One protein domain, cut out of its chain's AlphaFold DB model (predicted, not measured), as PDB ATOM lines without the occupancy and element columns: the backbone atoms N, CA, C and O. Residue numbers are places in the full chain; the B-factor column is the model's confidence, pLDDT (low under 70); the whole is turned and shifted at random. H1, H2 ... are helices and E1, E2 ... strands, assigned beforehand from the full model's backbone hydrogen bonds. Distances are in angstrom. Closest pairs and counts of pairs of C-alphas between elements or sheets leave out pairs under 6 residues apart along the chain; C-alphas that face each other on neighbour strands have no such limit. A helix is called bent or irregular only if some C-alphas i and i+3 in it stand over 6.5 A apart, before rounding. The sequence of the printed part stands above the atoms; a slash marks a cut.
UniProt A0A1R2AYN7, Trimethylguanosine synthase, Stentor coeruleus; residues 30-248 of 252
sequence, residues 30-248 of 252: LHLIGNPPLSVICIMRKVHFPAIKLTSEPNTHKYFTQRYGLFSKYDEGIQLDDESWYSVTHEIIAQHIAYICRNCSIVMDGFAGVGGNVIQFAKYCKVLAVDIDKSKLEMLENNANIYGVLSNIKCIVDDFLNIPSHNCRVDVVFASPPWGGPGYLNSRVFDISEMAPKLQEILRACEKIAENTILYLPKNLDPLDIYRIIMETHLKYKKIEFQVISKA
ATOM      1  N   LEU A  30     444.298 354.016 524.416       33.81
ATOM      2  CA  LEU A  30     444.227 352.647 523.896       33.81
ATOM      3  C   LEU A  30     444.458 351.664 525.059       33.81
ATOM      4  O   LEU A  30     445.511 351.695 525.693       33.81
ATOM      5  N   HIS A  31     443.489 350.797 525.354       34.72
ATOM      6  CA  HIS A  31     443.659 349.737 526.351       34.72
ATOM      7  C   HIS A  31     444.211 348.487 525.665       34.72
ATOM      8  O   HIS A  31     443.545 347.896 524.815       34.72
ATOM      9  N   LEU A  32     445.416 348.063 526.044       36.75
ATOM     10  CA  LEU A  32     445.991 346.814 525.557       36.75
ATOM     11  C   LEU A  32     445.531 345.667 526.471       36.75
ATOM     12  O   LEU A  32     446.045 345.489 527.572       36.75
ATOM     13  N   ILE A  33     444.505 344.926 526.045       30.73
ATOM     14  CA  ILE A  33     443.962 343.783 526.795       30.73
ATOM     15  C   ILE A  33     444.750 342.535 526.388       30.73
ATOM     16  O   ILE A  33     444.410 341.850 525.426       30.73
ATOM     17  N   GLY A  34     445.838 342.264 527.105       33.53
ATOM     18  CA  GLY A  34     446.584 341.011 527.007       33.53
ATOM     19  C   GLY A  34     446.217 340.066 528.149       33.53
ATOM     20  O   GLY A  34     446.008 340.509 529.276       33.53
ATOM     21  N   ASN A  35     446.191 338.761 527.871       35.53
ATOM     22  CA  ASN A  35     446.056 337.708 528.880       35.53
ATOM     23  C   ASN A  35     447.396 336.966 529.151       35.53
ATOM     24  O   ASN A  35     447.509 335.788 528.811       35.53
ATOM     25  N   PRO A  36     448.437 337.618 529.715       39.84
ATOM     26  CA  PRO A  36     449.509 336.970 530.477       39.84
ATOM     27  C   PRO A  36     449.316 337.204 531.998       39.84
ATOM     28  O   PRO A  36     448.491 338.028 532.387       39.84
ATOM     29  N   PRO A  37     450.047 336.513 532.901       49.06
ATOM     30  CA  PRO A  37     449.772 336.521 534.352       49.06
ATOM     31  C   PRO A  37     449.897 337.884 535.066       49.06
ATOM     32  O   PRO A  37     449.598 337.974 536.255       49.06
ATOM     33  N   LEU A  38     450.327 338.937 534.370       52.47
ATOM     34  CA  LEU A  38     450.416 340.307 534.863       52.47
ATOM     35  C   LEU A  38     449.690 341.225 533.877       52.47
ATOM     36  O   LEU A  38     450.088 341.350 532.722       52.47
ATOM     37  N   SER A  39     448.622 341.871 534.336       57.66
ATOM     38  CA  SER A  39     447.952 342.934 533.590       57.66
ATOM     39  C   SER A  39     448.867 344.156 533.498       57.66
ATOM     40  O   SER A  39     449.260 344.697 534.533       57.66
ATOM     41  N   VAL A  40     449.171 344.616 532.284       59.75
ATOM     42  CA  VAL A  40     449.909 345.865 532.046       59.75
ATOM     43  C   VAL A  40     448.915 346.986 531.767       59.75
ATOM     44  O   VAL A  40     448.062 346.859 530.889       59.75
ATOM     45  N   ILE A  41     449.024 348.100 532.491       64.19
ATOM     46  CA  ILE A  41     448.232 349.298 532.191       64.19
ATOM     47  C   ILE A  41     448.972 350.110 531.126       64.19
ATOM     48  O   ILE A  41     450.037 350.657 531.408       64.19
ATOM     49  N   CYS A  42     448.402 350.200 529.922       64.06
ATOM     50  CA  CYS A  42     448.861 351.110 528.873       64.06
ATOM     51  C   CYS A  42     448.043 352.406 528.917       64.06
ATOM     52  O   CYS A  42     446.813 352.360 528.924       64.06
ATOM     53  N   ILE A  43     448.715 353.557 528.954       66.44
ATOM     54  CA  ILE A  43     448.072 354.873 528.887       66.44
ATOM     55  C   ILE A  43     448.665 355.635 527.709       66.44
ATOM     56  O   ILE A  43     449.876 355.818 527.648       66.44
ATOM     57  N   MET A  44     447.819 356.129 526.808       69.31
ATOM     58  CA  MET A  44     448.227 357.076 525.769       69.31
ATOM     59  C   MET A  44     447.752 358.473 526.151       69.31
ATOM     60  O   MET A  44     446.602 358.648 526.540       69.31
ATOM     61  N   ARG A  45     448.631 359.471 526.057       69.44
ATOM     62  CA  ARG A  45     448.305 360.873 526.334       69.44
ATOM     63  C   ARG A  45     448.851 361.764 525.241       69.44
ATOM     64  O   ARG A  45     450.022 361.669 524.882       69.44
ATOM     65  N   LYS A  46     448.023 362.680 524.753       74.12
ATOM     66  CA  LYS A  46     448.483 363.770 523.898       74.12
ATOM     67  C   LYS A  46     448.870 364.955 524.772       74.12
ATOM     68  O   LYS A  46     448.035 365.477 525.510       74.12
ATOM     69  N   VAL A  47     450.126 365.376 524.685       72.81
ATOM     70  CA  VAL A  47     450.637 366.543 525.410       72.81
ATOM     71  C   VAL A  47     450.809 367.681 524.412       72.81
ATOM     72  O   VAL A  47     451.405 367.507 523.345       72.81
ATOM     73  N   HIS A  48     450.231 368.833 524.738       77.69
ATOM     74  CA  HIS A  48     450.283 370.023 523.897       77.69
ATOM     75  C   HIS A  48     451.298 370.994 524.477       77.69
ATOM     76  O   HIS A  48     451.188 371.383 525.639       77.69
ATOM     77  N   PHE A  49     452.258 371.393 523.652       73.62
ATOM     78  CA  PHE A  49     453.221 372.430 524.000       73.62
ATOM     79  C   PHE A  49     452.938 373.705 523.201       73.62
ATOM     80  O   PHE A  49     452.499 373.613 522.044       73.62
ATOM     81  N   PRO A  50     453.191 374.891 523.786       75.06
ATOM     82  CA  PRO A  50     453.148 376.140 523.040       75.06
ATOM     83  C   PRO A  50     454.114 376.090 521.850       75.06
ATOM     84  O   PRO A  50     455.100 375.346 521.845       75.06
ATOM     85  N   ALA A  51     453.812 376.876 520.815       69.88
ATOM     86  CA  ALA A  51     454.648 376.938 519.626       69.88
ATOM     87  C   ALA A  51     456.074 377.394 519.987       69.88
ATOM     88  O   ALA A  51     456.265 378.391 520.684       69.88
ATOM     89  N   ILE A  52     457.074 376.664 519.486       69.31
ATOM     90  CA  ILE A  52     458.483 377.059 519.594       69.31
ATOM     91  C   ILE A  52     458.666 378.322 518.750       69.31
ATOM     92  O   ILE A  52     458.426 378.289 517.541       69.31
ATOM     93  N   LYS A  53     459.074 379.426 519.384       65.31
ATOM     94  CA  LYS A  53     459.400 380.669 518.677       65.31
ATOM     95  C   LYS A  53     460.594 380.428 517.755       65.31
ATOM     96  O   LYS A  53     461.661 380.038 518.217       65.31
ATOM     97  N   LEU A  54     460.393 380.669 516.465       68.62
ATOM     98  CA  LEU A  54     461.462 380.710 515.474       68.62
ATOM     99  C   LEU A  54     461.991 382.139 515.384       68.62
ATOM    100  O   LEU A  54     461.203 383.085 515.373       68.62
ATOM    101  N   THR A  55     463.306 382.300 515.295       65.69
ATOM    102  CA  THR A  55     463.895 383.609 514.997       65.69
ATOM    103  C   THR A  55     463.813 383.879 513.500       65.69
ATOM    104  O   THR A  55     464.211 383.038 512.691       65.69
ATOM    105  N   SER A  56     463.322 385.055 513.117       59.34
ATOM    106  CA  SER A  56     463.248 385.506 511.726       59.34
ATOM    107  C   SER A  56     464.590 386.095 511.277       59.34
ATOM    108  O   SER A  56     464.717 387.306 511.120       59.34
ATOM    109  N   GLU A  57     465.607 385.252 511.111       59.50
ATOM    110  CA  GLU A  57     466.899 385.667 510.549       59.50
ATOM    111  C   GLU A  57     467.071 385.081 509.139       59.50
ATOM    112  O   GLU A  57     467.106 383.852 508.996       59.50
ATOM    113  N   PRO A  58     467.161 385.921 508.085       49.66
ATOM    114  CA  PRO A  58     467.382 385.448 506.721       49.66
ATOM    115  C   PRO A  58     468.717 384.692 506.616       49.66
ATOM    116  O   PRO A  58     469.716 385.126 507.179       49.66
ATOM    117  N   ASN A  59     468.751 383.590 505.858       52.84
ATOM    118  CA  ASN A  59     469.950 382.789 505.546       52.84
ATOM    119  C   ASN A  59     470.613 382.017 506.704       52.84
ATOM    120  O   ASN A  59     471.755 381.583 506.572       52.84
ATOM    121  N   THR A  60     469.908 381.772 507.809       56.94
ATOM    122  CA  THR A  60     470.434 380.935 508.899       56.94
ATOM    123  C   THR A  60     470.019 379.467 508.758       56.94
ATOM    124  O   THR A  60     468.917 379.139 508.310       56.94
ATOM    125  N   HIS A  61     470.924 378.555 509.126       67.75
ATOM    126  CA  HIS A  61     470.690 377.109 509.124       67.75
ATOM    127  C   HIS A  61     469.406 376.765 509.906       67.75
ATOM    128  O   HIS A  61     469.150 377.338 510.966       67.75
ATOM    129  N   LYS A  62     468.590 375.814 509.424       72.25
ATOM    130  CA  LYS A  62     467.262 375.464 509.989       72.25
ATOM    131  C   LYS A  62     467.257 375.235 511.511       72.25
ATOM    132  O   LYS A  62     466.239 375.474 512.162       72.25
ATOM    133  N   TYR A  63     468.354 374.730 512.074       77.44
ATOM    134  CA  TYR A  63     468.477 374.503 513.519       77.44
ATOM    135  C   TYR A  63     468.851 375.773 514.293       77.44
ATOM    136  O   TYR A  63     468.380 375.964 515.411       77.44
ATOM    137  N   PHE A  64     469.588 376.700 513.677       83.38
ATOM    138  CA  PHE A  64     469.976 377.963 514.302       83.38
ATOM    139  C   PHE A  64     468.771 378.867 514.588       83.38
ATOM    140  O   PHE A  64     468.704 379.513 515.635       83.38
ATOM    141  N   THR A  65     467.754 378.858 513.717       84.56
ATOM    142  CA  THR A  65     466.503 379.601 513.965       84.56
ATOM    143  C   THR A  65     465.713 379.080 515.169       84.56
ATOM    144  O   THR A  65     464.819 379.762 515.671       84.56
ATOM    145  N   GLN A  66     466.042 377.873 515.640       84.69
ATOM    146  CA  GLN A  66     465.437 377.206 516.790       84.69
ATOM    147  C   GLN A  66     466.327 377.237 518.034       84.69
ATOM    148  O   GLN A  66     465.934 376.657 519.045       84.69
ATOM    149  N   ARG A  67     467.487 377.908 518.001       91.19
ATOM    150  CA  ARG A  67     468.485 377.879 519.083       91.19
ATOM    151  C   ARG A  67     467.900 378.196 520.463       91.19
ATOM    152  O   ARG A  67     468.123 377.429 521.389       91.19
ATOM    153  N   TYR A  68     467.036 379.208 520.575       90.69
ATOM    154  CA  TYR A  68     466.371 379.555 521.843       90.69
ATOM    155  C   TYR A  68     465.298 378.551 522.284       90.69
ATOM    156  O   TYR A  68     464.910 378.516 523.447       90.69
ATOM    157  N   GLY A  69     464.796 377.735 521.355       89.44
ATOM    158  CA  GLY A  69     463.955 376.587 521.669       89.44
ATOM    159  C   GLY A  69     464.754 375.376 522.157       89.44
ATOM    160  O   GLY A  69     464.190 374.547 522.866       89.44
ATOM    161  N   LEU A  70     466.031 375.261 521.776       91.50
ATOM    162  CA  LEU A  70     466.951 374.232 522.277       91.50
ATOM    163  C   LEU A  70     467.510 374.630 523.646       91.50
ATOM    164  O   LEU A  70     467.426 373.847 524.586       91.50
ATOM    165  N   PHE A  71     467.998 375.866 523.759       95.75
ATOM    166  CA  PHE A  71     468.502 376.477 524.981       95.75
ATOM    167  C   PHE A  71     468.067 377.942 525.047       95.75
ATOM    168  O   PHE A  71     468.534 378.782 524.281       95.75
ATOM    169  N   SER A  72     467.197 378.277 525.993       95.81
ATOM    170  CA  SER A  72     466.754 379.650 526.258       95.81
ATOM    171  C   SER A  72     467.915 380.607 526.544       95.81
ATOM    172  O   SER A  72     467.836 381.775 526.173       95.81
ATOM    173  N   LYS A  73     469.010 380.099 527.125       97.25
ATOM    174  CA  LYS A  73     470.241 380.839 527.430       97.25
ATOM    175  C   LYS A  73     471.314 380.744 526.337       97.25
ATOM    176  O   LYS A  73     472.491 380.899 526.637       97.25
ATOM    177  N   TYR A  74     470.946 380.449 525.085       96.25
ATOM    178  CA  TYR A  74     471.912 380.185 524.006       96.25
ATOM    179  C   TYR A  74     473.037 381.236 523.907       96.25
ATOM    180  O   TYR A  74     474.215 380.878 523.889       96.25
ATOM    181  N   ASP A  75     472.685 382.526 523.930       96.38
ATOM    182  CA  ASP A  75     473.645 383.634 523.790       96.38
ATOM    183  C   ASP A  75     474.547 383.845 525.022       96.38
ATOM    184  O   ASP A  75     475.488 384.630 524.963       96.38
ATOM    185  N   GLU A  76     474.304 383.143 526.136       98.00
ATOM    186  CA  GLU A  76     475.150 383.191 527.340       98.00
ATOM    187  C   GLU A  76     476.404 382.295 527.220       98.00
ATOM    188  O   GLU A  76     477.149 382.144 528.186       98.00
ATOM    189  N   GLY A  77     476.656 381.713 526.041       97.75
ATOM    190  CA  GLY A  77     477.846 380.902 525.754       97.75
ATOM    191  C   GLY A  77     477.579 379.399 525.650       97.75
ATOM    192  O   GLY A  77     478.466 378.598 525.953       97.75
ATOM    193  N   ILE A  78     476.362 379.004 525.256       98.25
ATOM    194  CA  ILE A  78     476.023 377.591 525.053       98.25
ATOM    195  C   ILE A  78     476.870 376.994 523.929       98.25
ATOM    196  O   ILE A  78     477.048 377.593 522.870       98.25
ATOM    197  N   GLN A  79     477.361 375.783 524.171       98.06
ATOM    198  CA  GLN A  79     478.175 375.012 523.242       98.06
ATOM    199  C   GLN A  79     477.365 373.858 522.652       98.06
ATOM    200  O   GLN A  79     476.689 373.112 523.368       98.06
ATOM    201  N   LEU A  80     477.436 373.739 521.327       95.62
ATOM    202  CA  LEU A  80     476.824 372.694 520.514       95.62
ATOM    203  C   LEU A  80     477.809 372.297 519.420       95.62
ATOM    204  O   LEU A  80     478.387 373.176 518.779       95.62
ATOM    205  N   ASP A  81     477.937 370.999 519.165       94.25
ATOM    206  CA  ASP A  81     478.532 370.506 517.924       94.25
ATOM    207  C   ASP A  81     477.466 370.276 516.840       94.25
ATOM    208  O   ASP A  81     476.265 370.493 517.048       94.25
ATOM    209  N   ASP A  82     477.915 369.837 515.664       91.25
ATOM    210  CA  ASP A  82     477.069 369.637 514.484       91.25
ATOM    211  C   ASP A  82     475.920 368.650 514.727       91.25
ATOM    212  O   ASP A  82     474.805 368.858 514.239       91.25
ATOM    213  N   GLU A  83     476.163 367.597 515.509       90.19
ATOM    214  CA  GLU A  83     475.142 366.604 515.831       90.19
ATOM    215  C   GLU A  83     474.117 367.148 516.830       90.19
ATOM    216  O   GLU A  83     472.907 366.928 516.696       90.19
ATOM    217  N   SER A  84     474.585 367.886 517.833       92.25
ATOM    218  CA  SER A  84     473.742 368.403 518.906       92.25
ATOM    219  C   SER A  84     472.664 369.367 518.423       92.25
ATOM    220  O   SER A  84     471.605 369.456 519.044       92.25
ATOM    221  N   TRP A  85     472.847 370.006 517.267       89.75
ATOM    222  CA  TRP A  85     471.812 370.832 516.640       89.75
ATOM    223  C   TRP A  85     470.510 370.093 516.318       89.75
ATOM    224  O   TRP A  85     469.448 370.722 516.295       89.75
ATOM    225  N   TYR A  86     470.572 368.785 516.057       84.62
ATOM    226  CA  TYR A  86     469.393 367.982 515.732       84.62
ATOM    227  C   TYR A  86     469.062 366.905 516.764       84.62
ATOM    228  O   TYR A  86     467.942 366.393 516.731       84.62
ATOM    229  N   SER A  87     469.990 366.552 517.658       87.06
ATOM    230  CA  SER A  87     469.757 365.539 518.695       87.06
ATOM    231  C   SER A  87     469.271 366.120 520.025       87.06
ATOM    232  O   SER A  87     468.574 365.430 520.773       87.06
ATOM    233  N   VAL A  88     469.571 367.391 520.326       91.00
ATOM    234  CA  VAL A  88     469.140 368.020 521.581       91.00
ATOM    235  C   VAL A  88     467.617 368.085 521.667       91.00
ATOM    236  O   VAL A  88     466.918 368.520 520.752       91.00
ATOM    237  N   THR A  89     467.097 367.681 522.824       90.25
ATOM    238  CA  THR A  89     465.678 367.827 523.157       90.25
ATOM    239  C   THR A  89     465.349 369.302 523.372       90.25
ATOM    240  O   THR A  89     466.023 369.965 524.157       90.25
ATOM    241  N   HIS A  90     464.300 369.821 522.721       90.62
ATOM    242  CA  HIS A  90     463.831 371.192 522.965       90.62
ATOM    243  C   HIS A  90     463.595 371.438 524.457       90.62
ATOM    244  O   HIS A  90     462.966 370.617 525.128       90.62
ATOM    245  N   GLU A  91     464.028 372.599 524.953       93.12
ATOM    246  CA  GLU A  91     464.115 372.870 526.391       93.12
ATOM    247  C   GLU A  91     462.773 372.660 527.102       93.12
ATOM    248  O   GLU A  91     462.719 372.090 528.186       93.12
ATOM    249  N   ILE A  92     461.667 373.056 526.470       88.19
ATOM    250  CA  ILE A  92     460.327 372.919 527.051       88.19
ATOM    251  C   ILE A  92     459.893 371.456 527.241       88.19
ATOM    252  O   ILE A  92     459.186 371.129 528.194       88.19
ATOM    253  N   ILE A  93     460.330 370.563 526.349       87.06
ATOM    254  CA  ILE A  93     460.065 369.126 526.459       87.06
ATOM    255  C   ILE A  93     460.920 368.554 527.589       87.06
ATOM    256  O   ILE A  93     460.395 367.856 528.455       87.06
ATOM    257  N   ALA A  94     462.206 368.912 527.625       92.62
ATOM    258  CA  ALA A  94     463.125 368.507 528.683       92.62
ATOM    259  C   ALA A  94     462.644 368.971 530.074       92.62
ATOM    260  O   ALA A  94     462.662 368.197 531.027       92.62
ATOM    261  N   GLN A  95     462.119 370.197 530.189       91.88
ATOM    262  CA  GLN A  95     461.505 370.727 531.414       91.88
ATOM    263  C   GLN A  95     460.304 369.891 531.872       91.88
ATOM    264  O   GLN A  95     460.182 369.576 533.056       91.88
ATOM    265  N   HIS A  96     459.420 369.507 530.945       87.19
ATOM    266  CA  HIS A  96     458.265 368.661 531.257       87.19
ATOM    267  C   HIS A  96     458.686 367.277 531.752       87.19
ATOM    268  O   HIS A  96     458.166 366.804 532.762       87.19
ATOM    269  N   ILE A  97     459.658 366.648 531.087       86.94
ATOM    270  CA  ILE A  97     460.193 365.346 531.502       86.94
ATOM    271  C   ILE A  97     460.843 365.460 532.889       86.94
ATOM    272  O   ILE A  97     460.544 364.664 533.778       86.94
ATOM    273  N   ALA A  98     461.647 366.500 533.125       89.81
ATOM    274  CA  ALA A  98     462.258 366.749 534.426       89.81
ATOM    275  C   ALA A  98     461.225 366.958 535.542       89.81
ATOM    276  O   ALA A  98     461.391 366.443 536.647       89.81
ATOM    277  N   TYR A  99     460.112 367.637 535.249       87.50
ATOM    278  CA  TYR A  99     459.026 367.827 536.206       87.50
ATOM    279  C   TYR A  99     458.353 366.504 536.614       87.50
ATOM    280  O   TYR A  99     457.923 366.366 537.763       87.50
ATOM    281  N   ILE A 100     458.282 365.504 535.725       85.00
ATOM    282  CA  ILE A 100     457.809 364.151 536.075       85.00
ATOM    283  C   ILE A 100     458.731 363.522 537.133       85.00
ATOM    284  O   ILE A 100     458.240 362.910 538.082       85.00
ATOM    285  N   CYS A 101     460.040 363.748 537.018       83.12
ATOM    286  CA  CYS A 101     461.078 363.238 537.919       83.12
ATOM    287  C   CYS A 101     461.359 364.128 539.144       83.12
ATOM    288  O   CYS A 101     462.280 363.840 539.900       83.12
ATOM    289  N   ARG A 102     460.589 365.198 539.387       90.19
ATOM    290  CA  ARG A 102     460.914 366.217 540.413       90.19
ATOM    291  C   ARG A 102     461.028 365.716 541.860       90.19
ATOM    292  O   ARG A 102     461.558 366.428 542.699       90.19
ATOM    293  N   ASN A 103     460.484 364.534 542.153       86.19
ATOM    294  CA  ASN A 103     460.534 363.904 543.477       86.19
ATOM    295  C   ASN A 103     461.596 362.790 543.565       86.19
ATOM    296  O   ASN A 103     461.663 362.097 544.577       86.19
ATOM    297  N   CYS A 104     462.379 362.572 542.505       86.44
ATOM    298  CA  CYS A 104     463.503 361.645 542.516       86.44
ATOM    299  C   CYS A 104     464.686 362.271 543.262       86.44
ATOM    300  O   CYS A 104     464.926 363.472 543.173       86.44
ATOM    301  N   SER A 105     465.449 361.446 543.968       94.06
ATOM    302  CA  SER A 105     466.721 361.842 544.570       94.06
ATOM    303  C   SER A 105     467.837 361.838 543.528       94.06
ATOM    304  O   SER A 105     468.613 362.793 543.449       94.06
ATOM    305  N   ILE A 106     467.908 360.771 542.720       96.12
ATOM    306  CA  ILE A 106     468.938 360.584 541.696       96.12
ATOM    307  C   ILE A 106     468.303 360.103 540.390       96.12
ATOM    308  O   ILE A 106     467.598 359.093 540.364       96.12
ATOM    309  N   VAL A 107     468.606 360.804 539.298       96.94
ATOM    310  CA  VAL A 107     468.258 360.415 537.926       96.94
ATOM    311  C   VAL A 107     469.538 360.115 537.155       96.94
ATOM    312  O   VAL A 107     470.546 360.796 537.323       96.94
ATOM    313  N   MET A 108     469.514 359.100 536.301       98.56
ATOM    314  CA  MET A 108     470.572 358.871 535.321       98.56
ATOM    315  C   MET A 108     470.075 359.253 533.934       98.56
ATOM    316  O   MET A 108     469.013 358.788 533.531       98.56
ATOM    317  N   ASP A 109     470.846 360.056 533.210       98.56
ATOM    318  CA  ASP A 109     470.693 360.212 531.765       98.56
ATOM    319  C   ASP A 109     471.737 359.321 531.088       98.56
ATOM    320  O   ASP A 109     472.935 359.521 531.286       98.56
ATOM    321  N   GLY A 110     471.281 358.293 530.373       97.75
ATOM    322  CA  GLY A 110     472.152 357.302 529.739       97.75
ATOM    323  C   GLY A 110     472.826 357.777 528.450       97.75
ATOM    324  O   GLY A 110     473.758 357.130 527.993       97.75
ATOM    325  N   PHE A 111     472.336 358.861 527.845       97.50
ATOM    326  CA  PHE A 111     472.798 359.371 526.549       97.50
ATOM    327  C   PHE A 111     472.782 360.902 526.591       97.50
ATOM    328  O   PHE A 111     471.997 361.559 525.902       97.50
ATOM    329  N   ALA A 112     473.590 361.453 527.493       98.19
ATOM    330  CA  ALA A 112     473.466 362.822 527.972       98.19
ATOM    331  C   ALA A 112     473.676 363.892 526.887       98.19
ATOM    332  O   ALA A 112     473.119 364.996 526.985       98.19
ATOM    333  N   GLY A 113     474.484 363.594 525.866       98.12
ATOM    334  CA  GLY A 113     474.922 364.544 524.854       98.12
ATOM    335  C   GLY A 113     475.468 365.820 525.497       98.12
ATOM    336  O   GLY A 113     476.165 365.790 526.506       98.12
ATOM    337  N   VAL A 114     475.088 366.971 524.946       98.44
ATOM    338  CA  VAL A 114     475.467 368.296 525.477       98.44
ATOM    339  C   VAL A 114     474.582 368.779 526.640       98.44
ATOM    340  O   VAL A 114     474.603 369.960 526.993       98.44
ATOM    341  N   GLY A 115     473.743 367.905 527.207       98.25
ATOM    342  CA  GLY A 115     473.049 368.175 528.465       98.25
ATOM    343  C   GLY A 115     471.636 368.737 528.396       98.25
ATOM    344  O   GLY A 115     471.149 369.215 529.419       98.25
ATOM    345  N   GLY A 116     470.946 368.685 527.252       97.62
ATOM    346  CA  GLY A 116     469.591 369.249 527.123       97.62
ATOM    347  C   GLY A 116     468.616 368.766 528.212       97.62
ATOM    348  O   GLY A 116     467.986 369.585 528.882       97.62
ATOM    349  N   ASN A 117     468.538 367.449 528.444       98.31
ATOM    350  CA  ASN A 117     467.705 366.864 529.504       98.31
ATOM    351  C   ASN A 117     468.380 366.927 530.882       98.31
ATOM    352  O   ASN A 117     467.744 367.341 531.853       98.31
ATOM    353  N   VAL A 118     469.677 366.599 530.959       98.81
ATOM    354  CA  VAL A 118     470.488 366.649 532.192       98.81
ATOM    355  C   VAL A 118     470.335 367.972 532.936       98.81
ATOM    356  O   VAL A 118     470.071 367.974 534.139       98.81
ATOM    357  N   ILE A 119     470.436 369.098 532.229       98.88
ATOM    358  CA  ILE A 119     470.324 370.440 532.815       98.88
ATOM    359  C   ILE A 119     468.955 370.655 533.461       98.88
ATOM    360  O   ILE A 119     468.861 371.278 534.518       98.88
ATOM    361  N   GLN A 120     467.883 370.130 532.864       98.69
ATOM    362  CA  GLN A 120     466.539 370.274 533.418       98.69
ATOM    363  C   GLN A 120     466.312 369.333 534.606       98.69
ATOM    364  O   GLN A 120     465.734 369.762 535.603       98.69
ATOM    365  N   PHE A 121     466.816 368.091 534.561       98.38
ATOM    366  CA  PHE A 121     466.782 367.180 535.714       98.38
ATOM    367  C   PHE A 121     467.533 367.755 536.921       98.38
ATOM    368  O   PHE A 121     467.028 367.718 538.046       98.38
ATOM    369  N   ALA A 122     468.697 368.362 536.678       98.75
ATOM    370  CA  ALA A 122     469.577 368.926 537.698       98.75
ATOM    371  C   ALA A 122     468.975 370.126 538.457       98.75
ATOM    372  O   ALA A 122     469.516 370.539 539.484       98.75
ATOM    373  N   LYS A 123     467.834 370.664 538.000       98.38
ATOM    374  CA  LYS A 123     467.040 371.656 538.746       98.38
ATOM    375  C   LYS A 123     466.284 371.053 539.935       98.38
ATOM    376  O   LYS A 123     465.908 371.796 540.835       98.38
ATOM    377  N   TYR A 124     466.047 369.739 539.935       96.50
ATOM    378  CA  TYR A 124     465.222 369.058 540.940       96.50
ATOM    379  C   TYR A 124     465.959 367.958 541.707       96.50
ATOM    380  O   TYR A 124     465.635 367.706 542.863       96.50
ATOM    381  N   CYS A 125     466.935 367.298 541.082       94.69
ATOM    382  CA  CYS A 125     467.575 366.100 541.626       94.69
ATOM    383  C   CYS A 125     469.075 366.058 541.305       94.69
ATOM    384  O   CYS A 125     469.581 366.878 540.536       94.69
ATOM    385  N   LYS A 126     469.804 365.104 541.901       98.62
ATOM    386  CA  LYS A 126     471.172 364.789 541.466       98.62
ATOM    387  C   LYS A 126     471.120 363.980 540.173       98.62
ATOM    388  O   LYS A 126     470.248 363.128 540.015       98.62
ATOM    389  N   VAL A 127     472.060 364.226 539.266       98.81
ATOM    390  CA  VAL A 127     472.076 363.598 537.943       98.81
ATOM    391  C   VAL A 127     473.396 362.887 537.689       98.81
ATOM    392  O   VAL A 127     474.464 363.478 537.842       98.81
ATOM    393  N   LEU A 128     473.319 361.624 537.275       98.69
ATOM    394  CA  LEU A 128     474.431 360.907 536.656       98.69
ATOM    395  C   LEU A 128     474.288 361.046 535.137       98.69
ATOM    396  O   LEU A 128     473.359 360.485 534.561       98.69
ATOM    397  N   ALA A 129     475.160 361.830 534.510       98.75
ATOM    398  CA  ALA A 129     475.145 362.077 533.072       98.75
ATOM    399  C   ALA A 129     476.162 361.157 532.390       98.75
ATOM    400  O   ALA A 129     477.367 361.344 532.560       98.75
ATOM    401  N   VAL A 130     475.674 360.154 531.665       98.69
ATOM    402  CA  VAL A 130     476.496 359.181 530.945       98.69
ATOM    403  C   VAL A 130     476.511 359.544 529.469       98.69
ATOM    404  O   VAL A 130     475.457 359.756 528.872       98.69
ATOM    405  N   ASP A 131     477.699 359.603 528.881       98.50
ATOM    406  CA  ASP A 131     477.857 359.631 527.430       98.50
ATOM    407  C   ASP A 131     479.174 358.954 527.044       98.50
ATOM    408  O   ASP A 131     480.148 358.995 527.800       98.50
ATOM    409  N   ILE A 132     479.209 358.335 525.867       97.75
ATOM    410  CA  ILE A 132     480.419 357.693 525.347       97.75
ATOM    411  C   ILE A 132     481.420 358.734 524.828       97.75
ATOM    412  O   ILE A 132     482.628 358.489 524.829       97.75
ATOM    413  N   ASP A 133     480.934 359.905 524.405       97.94
ATOM    414  CA  ASP A 133     481.762 360.990 523.893       97.94
ATOM    415  C   ASP A 133     482.100 361.997 525.001       97.94
ATOM    416  O   ASP A 133     481.272 362.778 525.477       97.94
ATOM    417  N   LYS A 134     483.381 362.025 525.377       98.44
ATOM    418  CA  LYS A 134     483.921 362.968 526.363       98.44
ATOM    419  C   LYS A 134     483.680 364.430 525.976       98.44
ATOM    420  O   LYS A 134     483.406 365.242 526.854       98.44
ATOM    421  N   SER A 135     483.753 364.761 524.691       98.50
ATOM    422  CA  SER A 135     483.593 366.134 524.190       98.50
ATOM    423  C   SER A 135     482.170 366.643 524.434       98.50
ATOM    424  O   SER A 135     481.969 367.807 524.777       98.50
ATOM    425  N   LYS A 136     481.170 365.754 524.332       98.44
ATOM    426  CA  LYS A 136     479.777 366.060 524.685       98.44
ATOM    427  C   LYS A 136     479.643 366.407 526.160       98.44
ATOM    428  O   LYS A 136     478.993 367.397 526.485       98.44
ATOM    429  N   LEU A 137     480.291 365.637 527.036       98.75
ATOM    430  CA  LEU A 137     480.262 365.890 528.476       98.75
ATOM    431  C   LEU A 137     480.986 367.192 528.854       98.75
ATOM    432  O   LEU A 137     480.499 367.909 529.718       98.75
ATOM    433  N   GLU A 138     482.077 367.551 528.177       98.75
ATOM    434  CA  GLU A 138     482.748 368.849 528.378       98.75
ATOM    435  C   GLU A 138     481.824 370.024 528.000       98.75
ATOM    436  O   GLU A 138     481.655 370.970 528.774       98.75
ATOM    437  N   MET A 139     481.144 369.935 526.849       98.75
ATOM    438  CA  MET A 139     480.128 370.919 526.449       98.75
ATOM    439  C   MET A 139     478.940 370.945 527.421       98.75
ATOM    440  O   MET A 139     478.436 372.018 527.755       98.75
ATOM    441  N   LEU A 140     478.503 369.781 527.912       98.75
ATOM    442  CA  LEU A 140     477.468 369.662 528.937       98.75
ATOM    443  C   LEU A 140     477.868 370.395 530.215       98.75
ATOM    444  O   LEU A 140     477.044 371.134 530.747       98.75
ATOM    445  N   GLU A 141     479.097 370.231 530.704       98.81
ATOM    446  CA  GLU A 141     479.569 370.907 531.917       98.81
ATOM    447  C   GLU A 141     479.561 372.434 531.749       98.81
ATOM    448  O   GLU A 141     479.047 373.140 532.622       98.81
ATOM    449  N   ASN A 142     480.027 372.945 530.602       98.81
ATOM    450  CA  ASN A 142     479.914 374.365 530.253       98.81
ATOM    451  C   ASN A 142     478.449 374.833 530.265       98.81
ATOM    452  O   ASN A 142     478.096 375.809 530.935       98.81
ATOM    453  N   ASN A 143     477.577 374.106 529.565       98.81
ATOM    454  CA  ASN A 143     476.162 374.447 529.449       98.81
ATOM    455  C   ASN A 143     475.469 374.407 530.822       98.81
ATOM    456  O   ASN A 143     474.710 375.307 531.177       98.81
ATOM    457  N   ALA A 144     475.765 373.408 531.650       98.81
ATOM    458  CA  ALA A 144     475.225 373.276 532.995       98.81
ATOM    459  C   ALA A 144     475.710 374.377 533.945       98.81
ATOM    460  O   ALA A 144     474.950 374.804 534.822       98.81
ATOM    461  N   ASN A 145     476.941 374.863 533.765       98.81
ATOM    462  CA  ASN A 145     477.465 376.008 534.501       98.81
ATOM    463  C   ASN A 145     476.682 377.293 534.177       98.81
ATOM    464  O   ASN A 145     476.267 378.000 535.091       98.81
ATOM    465  N   ILE A 146     476.374 377.541 532.898       98.75
ATOM    466  CA  ILE A 146     475.541 378.677 532.444       98.75
ATOM    467  C   ILE A 146     474.127 378.639 533.056       98.75
ATOM    468  O   ILE A 146     473.543 379.670 533.413       98.75
ATOM    469  N   TYR A 147     473.564 377.440 533.223       98.69
ATOM    470  CA  TYR A 147     472.271 377.241 533.885       98.69
ATOM    471  C   TYR A 147     472.356 377.201 535.422       98.69
ATOM    472  O   TYR A 147     471.314 377.150 536.076       98.69
ATOM    473  N   GLY A 148     473.557 377.248 536.010       98.69
ATOM    474  CA  GLY A 148     473.768 377.264 537.462       98.69
ATOM    475  C   GLY A 148     473.457 375.941 538.171       98.69
ATOM    476  O   GLY A 148     473.163 375.946 539.363       98.69
ATOM    477  N   VAL A 149     473.490 374.811 537.454       98.75
ATOM    478  CA  VAL A 149     473.095 373.486 537.979       98.75
ATOM    479  C   VAL A 149     474.232 372.461 538.003       98.75
ATOM    480  O   VAL A 149     474.020 371.322 538.420       98.75
ATOM    481  N   LEU A 150     475.448 372.853 537.605       98.75
ATOM    482  CA  LEU A 150     476.607 371.956 537.501       98.75
ATOM    483  C   LEU A 150     476.884 371.162 538.791       98.75
ATOM    484  O   LEU A 150     477.166 369.971 538.734       98.75
ATOM    485  N   SER A 151     476.707 371.767 539.971       98.62
ATOM    486  CA  SER A 151     476.922 371.106 541.273       98.62
ATOM    487  C   SER A 151     475.977 369.926 541.565       98.62
ATOM    488  O   SER A 151     476.140 369.211 542.562       98.62
ATOM    489  N   ASN A 152     474.938 369.742 540.751       98.75
ATOM    490  CA  ASN A 152     474.002 368.626 540.848       98.75
ATOM    491  C   ASN A 152     474.312 367.497 539.865       98.75
ATOM    492  O   ASN A 152     473.622 366.482 539.905       98.75
ATOM    493  N   ILE A 153     475.341 367.638 539.031       98.88
ATOM    494  CA  ILE A 153     475.644 366.712 537.945       98.88
ATOM    495  C   ILE A 153     476.977 366.016 538.212       98.88
ATOM    496  O   ILE A 153     477.942 366.628 538.667       98.88
ATOM    497  N   LYS A 154     477.030 364.721 537.909       98.62
ATOM    498  CA  LYS A 154     478.265 363.949 537.801       98.62
ATOM    499  C   LYS A 154     478.328 363.312 536.418       98.62
ATOM    500  O   LYS A 154     477.497 362.461 536.103       98.62
ATOM    501  N   CYS A 155     479.321 363.705 535.630       98.69
ATOM    502  CA  CYS A 155     479.585 363.140 534.312       98.69
ATOM    503  C   CYS A 155     480.329 361.800 534.412       98.69
ATOM    504  O   CYS A 155     481.198 361.616 535.270       98.69
ATOM    505  N   ILE A 156     479.970 360.853 533.546       98.44
ATOM    506  CA  ILE A 156     480.580 359.527 533.422       98.44
ATOM    507  C   ILE A 156     480.824 359.273 531.932       98.44
ATOM    508  O   ILE A 156     479.871 359.163 531.166       98.44
ATOM    509  N   VAL A 157     482.095 359.180 531.536       98.50
ATOM    510  CA  VAL A 157     482.478 358.810 530.166       98.50
ATOM    511  C   VAL A 157     482.503 357.287 530.067       98.50
ATOM    512  O   VAL A 157     483.472 356.664 530.500       98.50
ATOM    513  N   ASP A 158     481.431 356.687 529.560       98.12
ATOM    514  CA  ASP A 158     481.321 355.239 529.342       98.12
ATOM    515  C   ASP A 158     480.207 354.949 528.324       98.12
ATOM    516  O   ASP A 158     479.319 355.771 528.095       98.12
ATOM    517  N   ASP A 159     480.222 353.753 527.745       97.44
ATOM    518  CA  ASP A 159     479.049 353.233 527.047       97.44
ATOM    519  C   ASP A 159     477.954 352.940 528.084       97.44
ATOM    520  O   ASP A 159     478.175 352.227 529.068       97.44
ATOM    521  N   PHE A 160     476.745 353.454 527.853       97.75
ATOM    522  CA  PHE A 160     475.592 353.185 528.708       97.75
ATOM    523  C   PHE A 160     475.369 351.686 528.960       97.75
ATOM    524  O   PHE A 160     474.993 351.288 530.065       97.75
ATOM    525  N   LEU A 161     475.642 350.832 527.968       97.06
ATOM    526  CA  LEU A 161     475.484 349.384 528.105       97.06
ATOM    527  C   LEU A 161     476.480 348.751 529.093       97.06
ATOM    528  O   LEU A 161     476.203 347.668 529.616       97.06
ATOM    529  N   ASN A 162     477.585 349.434 529.416       97.25
ATOM    530  CA  ASN A 162     478.549 349.009 530.434       97.25
ATOM    531  C   ASN A 162     478.152 349.442 531.849       97.25
ATOM    532  O   ASN A 162     478.571 348.806 532.820       97.25
ATOM    533  N   ILE A 163     477.306 350.466 531.999       97.44
ATOM    534  CA  ILE A 163     476.905 351.028 533.300       97.44
ATOM    535  C   ILE A 163     476.374 349.989 534.303       97.44
ATOM    536  O   ILE A 163     476.737 350.076 535.482       97.44
ATOM    537  N   PRO A 164     475.594 348.961 533.909       95.56
ATOM    538  CA  PRO A 164     475.161 347.924 534.843       95.56
ATOM    539  C   PRO A 164     476.303 347.193 535.570       95.56
ATOM    540  O   PRO A 164     476.076 346.659 536.653       95.56
ATOM    541  N   SER A 165     477.520 347.161 535.012       95.19
ATOM    542  CA  SER A 165     478.689 346.531 535.647       95.19
ATOM    543  C   SER A 165     479.247 347.323 536.836       95.19
ATOM    544  O   SER A 165     479.923 346.757 537.692       95.19
ATOM    545  N   HIS A 166     478.898 348.607 536.948       91.50
ATOM    546  CA  HIS A 166     479.329 349.487 538.037       91.50
ATOM    547  C   HIS A 166     478.492 349.323 539.318       91.50
ATOM    548  O   HIS A 166     478.712 350.045 540.288       91.50
ATOM    549  N   ASN A 167     477.518 348.398 539.340       89.38
ATOM    550  CA  ASN A 167     476.606 348.160 540.470       89.38
ATOM    551  C   ASN A 167     475.923 349.438 540.999       89.38
ATOM    552  O   ASN A 167     475.665 349.575 542.198       89.38
ATOM    553  N   CYS A 168     475.620 350.385 540.107       87.75
ATOM    554  CA  CYS A 168     474.924 351.616 540.463       87.75
ATOM    555  C   CYS A 168     473.399 351.415 540.500       87.75
ATOM    556  O   CYS A 168     472.839 350.605 539.758       87.75
ATOM    557  N   ARG A 169     472.723 352.166 541.375       92.19
ATOM    558  CA  ARG A 169     471.260 352.222 541.458       92.19
ATOM    559  C   ARG A 169     470.801 353.671 541.530       92.19
ATOM    560  O   ARG A 169     471.404 354.468 542.247       92.19
ATOM    561  N   VAL A 170     469.745 353.991 540.791       93.25
ATOM    562  CA  VAL A 170     469.099 355.314 540.769       93.25
ATOM    563  C   VAL A 170     467.579 355.147 540.753       93.25
ATOM    564  O   VAL A 170     467.078 354.045 540.522       93.25
ATOM    565  N   ASP A 171     466.835 356.230 540.973       87.38
ATOM    566  CA  ASP A 171     465.369 356.172 541.014       87.38
ATOM    567  C   ASP A 171     464.763 355.993 539.615       87.38
ATOM    568  O   ASP A 171     463.770 355.279 539.433       87.38
ATOM    569  N   VAL A 172     465.362 356.669 538.628       91.00
ATOM    570  CA  VAL A 172     464.922 356.697 537.229       91.00
ATOM    571  C   VAL A 172     466.132 356.704 536.299       91.00
ATOM    572  O   VAL A 172     467.060 357.492 536.490       91.00
ATOM    573  N   VAL A 173     466.074 355.885 535.248       94.69
ATOM    574  CA  VAL A 173     466.917 356.053 534.058       94.69
ATOM    575  C   VAL A 173     466.111 356.753 532.969       94.69
ATOM    576  O   VAL A 173     465.055 356.271 532.557       94.69
ATOM    577  N   PHE A 174     466.614 357.880 532.490       96.00
ATOM    578  CA  PHE A 174     466.209 358.494 531.238       96.00
ATOM    579  C   PHE A 174     467.157 358.028 530.127       96.00
ATOM    580  O   PHE A 174     468.374 358.041 530.301       96.00
ATOM    581  N   ALA A 175     466.607 357.608 528.990       93.75
ATOM    582  CA  ALA A 175     467.392 357.215 527.830       93.75
ATOM    583  C   ALA A 175     466.839 357.842 526.545       93.75
ATOM    584  O   ALA A 175     465.699 357.586 526.142       93.75
ATOM    585  N   SER A 176     467.690 358.624 525.884       92.62
ATOM    586  CA  SER A 176     467.493 359.175 524.542       92.62
ATOM    587  C   SER A 176     468.603 358.675 523.608       92.62
ATOM    588  O   SER A 176     469.496 359.448 523.265       92.62
ATOM    589  N   PRO A 177     468.602 357.381 523.234       90.62
ATOM    590  CA  PRO A 177     469.641 356.825 522.368       90.62
ATOM    591  C   PRO A 177     469.644 357.496 520.988       90.62
ATOM    592  O   PRO A 177     468.631 358.075 520.594       90.62
ATOM    593  N   PRO A 178     470.730 357.387 520.208       87.00
ATOM    594  CA  PRO A 178     470.751 357.880 518.837       87.00
ATOM    595  C   PRO A 178     469.738 357.130 517.953       87.00
ATOM    596  O   PRO A 178     469.563 355.916 518.048       87.00
ATOM    597  N   TRP A 179     469.068 357.868 517.062       83.25
ATOM    598  CA  TRP A 179     468.024 357.336 516.166       83.25
ATOM    599  C   TRP A 179     468.450 357.277 514.689       83.25
ATOM    600  O   TRP A 179     467.598 357.155 513.815       83.25
ATOM    601  N   GLY A 180     469.741 357.444 514.386       78.00
ATOM    602  CA  GLY A 180     470.237 357.510 513.001       78.00
ATOM    603  C   GLY A 180     470.185 358.906 512.360       78.00
ATOM    604  O   GLY A 180     470.255 359.036 511.138       78.00
ATOM    605  N   GLY A 181     470.075 359.969 513.167       79.25
ATOM    606  CA  GLY A 181     470.115 361.359 512.698       79.25
ATOM    607  C   GLY A 181     468.858 361.798 511.930       79.25
ATOM    608  O   GLY A 181     467.870 361.068 511.892       79.25
ATOM    609  N   PRO A 182     468.849 362.991 511.300       76.62
ATOM    610  CA  PRO A 182     467.640 363.610 510.732       76.62
ATOM    611  C   PRO A 182     466.910 362.792 509.652       76.62
ATOM    612  O   PRO A 182     465.739 363.059 509.376       76.62
ATOM    613  N   GLY A 183     467.582 361.800 509.056       76.19
ATOM    614  CA  GLY A 183     467.016 360.892 508.057       76.19
ATOM    615  C   GLY A 183     465.879 360.006 508.577       76.19
ATOM    616  O   GLY A 183     465.102 359.502 507.770       76.19
ATOM    617  N   TYR A 184     465.697 359.889 509.897       74.00
ATOM    618  CA  TYR A 184     464.626 359.091 510.514       74.00
ATOM    619  C   TYR A 184     463.198 359.517 510.101       74.00
ATOM    620  O   TYR A 184     462.236 358.761 510.253       74.00
ATOM    621  N   LEU A 185     463.044 360.743 509.582       74.44
ATOM    622  CA  LEU A 185     461.776 361.287 509.080       74.44
ATOM    623  C   LEU A 185     461.503 360.972 507.603       74.44
ATOM    624  O   LEU A 185     460.435 361.333 507.108       74.44
ATOM    625  N   ASN A 186     462.430 360.314 506.902       80.06
ATOM    626  CA  ASN A 186     462.244 359.923 505.503       80.06
ATOM    627  C   ASN A 186     461.161 358.841 505.348       80.06
ATOM    628  O   ASN A 186     460.530 358.746 504.296       80.06
ATOM    629  N   SER A 187     460.909 358.072 506.409       77.31
ATOM    630  CA  SER A 187     459.874 357.041 506.466       77.31
ATOM    631  C   SER A 187     458.680 357.495 507.307       77.31
ATOM    632  O   SER A 187     458.820 358.128 508.357       77.31
ATOM    633  N   ARG A 188     457.467 357.131 506.868       78.69
ATOM    634  CA  ARG A 188     456.223 357.436 507.603       78.69
ATOM    635  C   ARG A 188     456.204 356.794 508.991       78.69
ATOM    636  O   ARG A 188     455.662 357.396 509.914       78.69
ATOM    637  N   VAL A 189     456.765 355.594 509.107       78.12
ATOM    638  CA  VAL A 189     456.937 354.848 510.356       78.12
ATOM    639  C   VAL A 189     458.430 354.604 510.534       78.12
ATOM    640  O   VAL A 189     459.096 354.224 509.571       78.12
ATOM    641  N   PHE A 190     458.953 354.887 511.723       80.56
ATOM    642  CA  PHE A 190     460.357 354.650 512.052       80.56
ATOM    643  C   PHE A 190     460.601 353.154 512.265       80.56
ATOM    644  O   PHE A 190     459.886 352.536 513.053       80.56
ATOM    645  N   ASP A 191     461.603 352.586 511.591       83.06
ATOM    646  CA  ASP A 191     461.994 351.194 511.798       83.06
ATOM    647  C   ASP A 191     462.915 351.096 513.020       83.06
ATOM    648  O   ASP A 191     464.088 351.470 512.988       83.06
ATOM    649  N   ILE A 192     462.379 350.567 514.121       83.62
ATOM    650  CA  ILE A 192     463.122 350.431 515.377       83.62
ATOM    651  C   ILE A 192     464.347 349.516 515.255       83.62
ATOM    652  O   ILE A 192     465.264 349.587 516.077       83.62
ATOM    653  N   SER A 193     464.385 348.656 514.234       83.00
ATOM    654  CA  SER A 193     465.522 347.782 513.974       83.00
ATOM    655  C   SER A 193     466.747 348.544 513.466       83.00
ATOM    656  O   SER A 193     467.857 348.033 513.607       83.00
ATOM    657  N   GLU A 194     466.600 349.774 512.971       81.81
ATOM    658  CA  GLU A 194     467.725 350.615 512.540       81.81
ATOM    659  C   GLU A 194     468.482 351.251 513.719       81.81
ATOM    660  O   GLU A 194     469.585 351.767 513.541       81.81
ATOM    661  N   MET A 195     467.941 351.183 514.943       84.06
ATOM    662  CA  MET A 195     468.612 351.714 516.131       84.06
ATOM    663  C   MET A 195     469.882 350.926 516.477       84.06
ATOM    664  O   MET A 195     469.892 349.689 516.502       84.06
ATOM    665  N   ALA A 196     470.934 351.668 516.817       85.12
ATOM    666  CA  ALA A 196     472.166 351.159 517.399       85.12
ATOM    667  C   ALA A 196     472.594 352.104 518.539       85.12
ATOM    668  O   ALA A 196     472.834 353.278 518.259       85.12
ATOM    669  N   PRO A 197     472.684 351.638 519.800       90.75
ATOM    670  CA  PRO A 197     472.440 350.267 520.262       90.75
ATOM    671  C   PRO A 197     470.965 349.836 520.177       90.75
ATOM    672  O   PRO A 197     470.060 350.660 520.028       90.75
ATOM    673  N   LYS A 198     470.713 348.520 520.248       91.94
ATOM    674  CA  LYS A 198     469.353 347.969 520.131       91.94
ATOM    675  C   LYS A 198     468.524 348.332 521.359       91.94
ATOM    676  O   LYS A 198     468.993 348.230 522.493       91.94
ATOM    677  N   LEU A 199     467.250 348.674 521.164       90.06
ATOM    678  CA  LEU A 199     466.392 349.090 522.276       90.06
ATOM    679  C   LEU A 199     466.213 347.993 523.342       90.06
ATOM    680  O   LEU A 199     466.121 348.299 524.529       90.06
ATOM    681  N   GLN A 200     466.221 346.719 522.942       91.56
ATOM    682  CA  GLN A 200     466.201 345.573 523.856       91.56
ATOM    683  C   GLN A 200     467.378 345.607 524.846       91.56
ATOM    684  O   GLN A 200     467.215 345.265 526.018       91.56
ATOM    685  N   GLU A 201     468.568 345.991 524.382       94.06
ATOM    686  CA  GLU A 201     469.793 346.037 525.188       94.06
ATOM    687  C   GLU A 201     469.748 347.210 526.161       94.06
ATOM    688  O   GLU A 201     470.000 347.027 527.352       94.06
ATOM    689  N   ILE A 202     469.314 348.376 525.673       93.62
ATOM    690  CA  ILE A 202     469.094 349.575 526.489       93.62
ATOM    691  C   ILE A 202     468.107 349.267 527.618       93.62
ATOM    692  O   ILE A 202     468.404 349.520 528.780       93.62
ATOM    693  N   LEU A 203     466.954 348.670 527.307       92.00
ATOM    694  CA  LEU A 203     465.937 348.348 528.306       92.00
ATOM    695  C   LEU A 203     466.438 347.355 529.368       92.00
ATOM    696  O   LEU A 203     466.153 347.528 530.553       92.00
ATOM    697  N   ARG A 204     467.227 346.348 528.971       92.81
ATOM    698  CA  ARG A 204     467.875 345.418 529.913       92.81
ATOM    699  C   ARG A 204     468.909 346.116 530.796       92.81
ATOM    700  O   ARG A 204     469.038 345.762 531.966       92.81
ATOM    701  N   ALA A 205     469.657 347.078 530.257       94.56
ATOM    702  CA  ALA A 205     470.570 347.892 531.052       94.56
ATOM    703  C   ALA A 205     469.789 348.749 532.060       94.56
ATOM    704  O   ALA A 205     470.096 348.715 533.251       94.56
ATOM    705  N   CYS A 206     468.717 349.414 531.620       91.88
ATOM    706  CA  CYS A 206     467.843 350.206 532.483       91.88
ATOM    707  C   CYS A 206     467.264 349.387 533.649       91.88
ATOM    708  O   CYS A 206     467.349 349.839 534.786       91.88
ATOM    709  N   GLU A 207     466.746 348.175 533.405       90.38
ATOM    710  CA  GLU A 207     466.184 347.297 534.454       90.38
ATOM    711  C   GLU A 207     467.210 346.956 535.553       90.38
ATOM    712  O   GLU A 207     466.896 346.881 536.747       90.38
ATOM    713  N   LYS A 208     468.478 346.775 535.167       92.75
ATOM    714  CA  LYS A 208     469.561 346.502 536.120       92.75
ATOM    715  C   LYS A 208     469.929 347.718 536.970       92.75
ATOM    716  O   LYS A 208     470.505 347.528 538.038       92.75
ATOM    717  N   ILE A 209     469.592 348.926 536.526       94.12
ATOM    718  CA  ILE A 209     469.997 350.190 537.150       94.12
ATOM    719  C   ILE A 209     468.846 350.808 537.964       94.12
ATOM    720  O   ILE A 209     469.067 351.270 539.082       94.12
ATOM    721  N   ALA A 210     467.609 350.777 537.465       88.44
ATOM    722  CA  ALA A 210     466.457 351.425 538.094       88.44
ATOM    723  C   ALA A 210     465.157 350.633 537.906       88.44
ATOM    724  O   ALA A 210     464.996 349.874 536.954       88.44
ATOM    725  N   GLU A 211     464.191 350.860 538.798       81.50
ATOM    726  CA  GLU A 211     462.836 350.312 538.648       81.50
ATOM    727  C   GLU A 211     462.011 351.068 537.596       81.50
ATOM    728  O   GLU A 211     461.082 350.511 537.011       81.50
ATOM    729  N   ASN A 212     462.342 352.342 537.358       85.56
ATOM    730  CA  ASN A 212     461.615 353.221 536.452       85.56
ATOM    731  C   ASN A 212     462.507 353.659 535.288       85.56
ATOM    732  O   ASN A 212     463.668 354.032 535.470       85.56
ATOM    733  N   THR A 213     461.940 353.660 534.083       88.88
ATOM    734  CA  THR A 213     462.635 354.062 532.857       88.88
ATOM    735  C   THR A 213     461.776 355.029 532.059       88.88
ATOM    736  O   THR A 213     460.579 354.800 531.882       88.88
ATOM    737  N   ILE A 214     462.394 356.092 531.553       88.75
ATOM    738  CA  ILE A 214     461.801 357.006 530.580       88.75
ATOM    739  C   ILE A 214     462.592 356.873 529.283       88.75
ATOM    740  O   ILE A 214     463.802 357.075 529.270       88.75
ATOM    741  N   LEU A 215     461.899 356.548 528.194       90.19
ATOM    742  CA  LEU A 215     462.479 356.510 526.856       90.19
ATOM    743  C   LEU A 215     462.030 357.739 526.067       90.19
ATOM    744  O   LEU A 215     460.831 358.008 525.973       90.19
ATOM    745  N   TYR A 216     462.980 358.448 525.467       89.88
ATOM    746  CA  TYR A 216     462.705 359.489 524.483       89.88
ATOM    747  C   TYR A 216     463.046 358.952 523.093       89.88
ATOM    748  O   TYR A 216     464.183 358.564 522.831       89.88
ATOM    749  N   LEU A 217     462.035 358.867 522.227       88.19
ATOM    750  CA  LEU A 217     462.076 358.108 520.976       88.19
ATOM    751  C   LEU A 217     461.471 358.900 519.806       88.19
ATOM    752  O   LEU A 217     460.736 359.870 520.034       88.19
ATOM    753  N   PRO A 218     461.718 358.475 518.551       84.06
ATOM    754  CA  PRO A 218     461.142 359.103 517.372       84.06
ATOM    755  C   PRO A 218     459.615 359.200 517.427       84.06
ATOM    756  O   PRO A 218     458.906 358.230 517.684       84.06
ATOM    757  N   LYS A 219     459.084 360.380 517.099       80.38
ATOM    758  CA  LYS A 219     457.633 360.652 517.086       80.38
ATOM    759  C   LYS A 219     456.821 359.791 516.101       80.38
ATOM    760  O   LYS A 219     455.600 359.762 516.204       80.38
ATOM    761  N   ASN A 220     457.476 359.198 515.104       78.88
ATOM    762  CA  ASN A 220     456.896 358.333 514.073       78.88
ATOM    763  C   ASN A 220     457.115 356.836 514.362       78.88
ATOM    764  O   ASN A 220     456.870 356.016 513.483       78.88
ATOM    765  N   LEU A 221     457.575 356.475 515.564       81.12
ATOM    766  CA  LEU A 221     457.623 355.089 516.025       81.12
ATOM    767  C   LEU A 221     456.205 354.535 516.248       81.12
ATOM    768  O   LEU A 221     455.343 355.246 516.772       81.12
ATOM    769  N   ASP A 222     455.978 353.263 515.911       81.50
ATOM    770  CA  ASP A 222     454.763 352.543 516.301       81.50
ATOM    771  C   ASP A 222     454.862 352.094 517.777       81.50
ATOM    772  O   ASP A 222     455.748 351.309 518.132       81.50
ATOM    773  N   PRO A 223     453.961 352.539 518.676       78.94
ATOM    774  CA  PRO A 223     453.931 352.071 520.064       78.94
ATOM    775  C   PRO A 223     453.844 350.542 520.217       78.94
ATOM    776  O   PRO A 223     454.252 350.007 521.253       78.94
ATOM    777  N   LEU A 224     453.321 349.826 519.213       80.00
ATOM    778  CA  LEU A 224     453.258 348.367 519.225       80.00
ATOM    779  C   LEU A 224     454.651 347.724 519.224       80.00
ATOM    780  O   LEU A 224     454.815 346.663 519.831       80.00
ATOM    781  N   ASP A 225     455.654 348.361 518.619       83.06
ATOM    782  CA  ASP A 225     457.026 347.847 518.596       83.06
ATOM    783  C   ASP A 225     457.629 347.818 520.003       83.06
ATOM    784  O   ASP A 225     458.241 346.829 520.405       83.06
ATOM    785  N   ILE A 226     457.355 348.849 520.808       81.75
ATOM    786  CA  ILE A 226     457.762 348.898 522.220       81.75
ATOM    787  C   ILE A 226     457.129 347.760 523.009       81.75
ATOM    788  O   ILE A 226     457.804 347.086 523.787       81.75
ATOM    789  N   TYR A 227     455.838 347.512 522.791       78.94
ATOM    790  CA  TYR A 227     455.158 346.405 523.449       78.94
ATOM    791  C   TYR A 227     455.766 345.049 523.061       78.94
ATOM    792  O   TYR A 227     456.041 344.236 523.944       78.94
ATOM    793  N   ARG A 228     456.024 344.809 521.768       83.19
ATOM    794  CA  ARG A 228     456.653 343.565 521.290       83.19
ATOM    795  C   ARG A 228     458.015 343.346 521.938       83.19
ATOM    796  O   ARG A 228     458.257 342.276 522.488       83.19
ATOM    797  N   ILE A 229     458.841 344.386 521.981       85.50
ATOM    798  CA  ILE A 229     460.161 344.351 522.612       85.50
ATOM    799  C   ILE A 229     460.069 344.013 524.101       85.50
ATOM    800  O   ILE A 229     460.827 343.178 524.592       85.50
ATOM    801  N   ILE A 230     459.131 344.615 524.833       81.94
ATOM    802  CA  ILE A 230     458.925 344.314 526.258       81.94
ATOM    803  C   ILE A 230     458.525 342.845 526.456       81.94
ATOM    804  O   ILE A 230     459.035 342.179 527.358       81.94
ATOM    805  N   MET A 231     457.660 342.315 525.587       80.38
ATOM    806  CA  MET A 231     457.241 340.912 525.640       80.38
ATOM    807  C   MET A 231     458.393 339.945 525.329       80.38
ATOM    808  O   MET A 231     458.559 338.953 526.041       80.38
ATOM    809  N   GLU A 232     459.202 340.246 524.312       84.44
ATOM    810  CA  GLU A 232     460.374 339.457 523.901       84.44
ATOM    811  C   GLU A 232     461.495 339.474 524.944       84.44
ATOM    812  O   GLU A 232     462.184 338.478 525.154       84.44
ATOM    813  N   THR A 233     461.689 340.607 525.616       81.38
ATOM    814  CA  THR A 233     462.718 340.763 526.653       81.38
ATOM    815  C   THR A 233     462.297 340.190 528.006       81.38
ATOM    816  O   THR A 233     463.138 340.096 528.897       81.38
ATOM    817  N   HIS A 234     461.032 339.779 528.154       81.50
ATOM    818  CA  HIS A 234     460.432 339.308 529.407       81.50
ATOM    819  C   HIS A 234     460.531 340.315 530.567       81.50
ATOM    820  O   HIS A 234     460.467 339.929 531.740       81.50
ATOM    821  N   LEU A 235     460.648 341.607 530.243       77.56
ATOM    822  CA  LEU A 235     460.698 342.687 531.221       77.56
ATOM    823  C   LEU A 235     459.344 342.847 531.913       77.56
ATOM    824  O   LEU A 235     458.280 342.776 531.294       77.56
ATOM    825  N   LYS A 236     459.376 343.079 533.226       75.31
ATOM    826  CA  LYS A 236     458.171 343.116 534.064       75.31
ATOM    827  C   LYS A 236     457.765 344.546 534.403       75.31
ATOM    828  O   LYS A 236     457.937 345.000 535.531       75.31
ATOM    829  N   TYR A 237     457.150 345.233 533.447       71.69
ATOM    830  CA  TYR A 237     456.549 346.545 533.696       71.69
ATOM    831  C   TYR A 237     455.098 346.424 534.174       71.69
ATOM    832  O   TYR A 237     454.285 345.726 533.575       71.69
ATOM    833  N   LYS A 238     454.750 347.144 535.248       65.94
ATOM    834  CA  LYS A 238     453.362 347.229 535.753       65.94
ATOM    835  C   LYS A 238     452.511 348.236 534.966       65.94
ATOM    836  O   LYS A 238     451.292 348.099 534.882       65.94
ATOM    837  N   LYS A 239     453.153 349.267 534.412       70.75
ATOM    838  CA  LYS A 239     452.520 350.382 533.705       70.75
ATOM    839  C   LYS A 239     453.436 350.868 532.584       70.75
ATOM    840  O   LYS A 239     454.633 351.007 532.803       70.75
ATOM    841  N   ILE A 240     452.851 351.170 531.429       73.06
ATOM    842  CA  ILE A 240     453.514 351.817 530.294       73.06
ATOM    843  C   ILE A 240     452.701 353.066 529.938       73.06
ATOM    844  O   ILE A 240     451.484 352.995 529.763       73.06
ATOM    845  N   GLU A 241     453.353 354.225 529.865       74.38
ATOM    846  CA  GLU A 241     452.711 355.490 529.497       74.38
ATOM    847  C   GLU A 241     453.380 356.074 528.252       74.38
ATOM    848  O   GLU A 241     454.574 356.355 528.256       74.38
ATOM    849  N   PHE A 242     452.594 356.274 527.196       75.06
ATOM    850  CA  PHE A 242     453.014 356.926 525.964       75.06
ATOM    851  C   PHE A 242     452.532 358.372 525.962       75.06
ATOM    852  O   PHE A 242     451.329 358.633 526.059       75.06
ATOM    853  N   GLN A 243     453.460 359.313 525.810       74.75
ATOM    854  CA  GLN A 243     453.138 360.727 525.646       74.75
ATOM    855  C   GLN A 243     453.474 361.174 524.225       74.75
ATOM    856  O   GLN A 243     454.638 361.286 523.851       74.75
ATOM    857  N   VAL A 244     452.440 361.434 523.424       71.81
ATOM    858  CA  VAL A 244     452.597 361.982 522.075       71.81
ATOM    859  C   VAL A 244     452.683 363.495 522.184       71.81
ATOM    860  O   VAL A 244     451.703 364.177 522.502       71.81
ATOM    861  N   ILE A 245     453.874 364.014 521.919       70.44
ATOM    862  CA  ILE A 245     454.170 365.440 521.951       70.44
ATOM    863  C   ILE A 245     453.667 366.070 520.655       70.44
ATOM    864  O   ILE A 245     454.138 365.755 519.561       70.44
ATOM    865  N   SER A 246     452.708 366.985 520.776       66.31
ATOM    866  CA  SER A 246     452.167 367.741 519.647       66.31
ATOM    867  C   SER A 246     452.388 369.237 519.840       66.31
ATOM    868  O   SER A 246     452.220 369.772 520.938       66.31
ATOM    869  N   LYS A 247     452.777 369.918 518.758       61.31
ATOM    870  CA  LYS A 247     452.844 371.381 518.732       61.31
ATOM    871  C   LYS A 247     451.421 371.927 518.652       61.31
ATOM    872  O   LYS A 247     450.625 371.417 517.864       61.31
ATOM    873  N   ALA A 248     451.114 372.963 519.428       52.50
ATOM    874  CA  ALA A 248     449.945 373.780 519.142       52.50
ATOM    875  C   ALA A 248     450.089 374.373 517.731       52.50
ATOM    876  O   ALA A 248     451.153 374.894 517.381       52.50
TER     877      ALA A 248
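What this domain is: This is residues 30 to 248 of the 252 residues of the protein "Trimethylguanosine synthase" of Stentor coeruleus (UniProt A0A1R2AYN7). A twisted parallel sheet of five strands has H4 and H5 over one face and H8 over the other. A ribbon of two long strands, E1 and E7, lies beyond its E6 edge. The printed part has 219 residues, with nine named helices and seven named strands in the order E1 H1 H2 H3 E2 H4 E3 H5 E4 H6 E5 H7 H8 E6 H9 E7. The class is mixed, and the whole is compact: radius of gyration of the C-alphas 17.4 A, spans 56 by 39 by 30 A.

How they stand to each other: The sheet runs E4, residues 153 to 157, E3, 126 to 131, E2, 106 to 109, E5, 172 to 175, and E6, 212 to 215, all parallel. Within hydrogen-bond range are N 154 and O 127, 2.9 A, N 128 and O 107, 2.9 A, N 174 and O 108, 2.8 A, and N 214 and O 173, 2.8 A. Three layers, helices on both faces, are made by H4, residues 116 to 121, and H5, 134 to 146, on one face, heights 8.7 and 9.6 A, and H8, 199 to 209, on the opposite face, height 9.5 A. H6, residues 160 to 166, only grazes the sheet and touches H8, Pro 164 to Lys 208, C-alphas 5.9 A apart. H9, residues 223 to 233, touches H8 at a steep tilt of 62 degrees, C-alphas of Gln 200 and Ile 229 6.3 A apart. H3, residues 91 to 100, only just on the sheet with 5 pairs of C-alphas within 10 A, only grazes it and touches H4, C-alphas of Ala 98 and Phe 121 4.7 A apart. H1, residues 64 to 70, only just touches H3 with 3 pairs of C-alphas within 8 A, the closest Leu 70 and Glu 91, 5.2 A. H2, residues 84 to 87, only just touches H7, 181 to 185, with 3 such pairs, the closest Tyr 86 and Pro 182, 6.9 A. E2, H4, E3; E3, H5, E4; and E5, H7 H8, E6 are strand-helix-strand units, parallel neighbour strands with helices between; E4, H6, E5 is a split one, E3 and E2 between its strands; each crossover is right-handed. E1, residues 41 to 49, and E7, 239 to 247, are parallel neighbours, N 45 and O 242 2.8 A apart; E6 and E7 are near each other. Every O i to N i+4 pair is within range in H3, H5, H8 and H9; H4 has 1 of 2, H1 1 of 3, H6 0 of 3 and H7 0 of 1, with 3 of 4, 3 of 4 and 1 of 2 O i to N i+3 pairs in the last three; H2 is too short.

Where its parts are: E1, 25.0 A long, begins at C-alpha 41 (448.232, 349.298, 532.191), and E7, 25.8 A, ends at C-alpha 247 (452.844, 371.381, 518.732). H5 is 18.8 A long, E3 16.4 A, H9 15.8 A and H8 15.3 A. H1 is irregular, C-alphas 65 and 68 being 7.9 A apart; H6 and H7 only just, at 6.9 A for 161 and 164 and 6.52 A for 182 and 185.

The domain as a whole: The C-alphas of Pro 37 and Pro 58, the two farthest apart, are 58.9 A apart. The printed part has no cut. The links E1 to H1, H1 to H2 and H7 to H8 are long. Mean pLDDT of the printed part is 84.9; residues 30 to 45, 51 to 61, 238 and 246 to 248 are under 70.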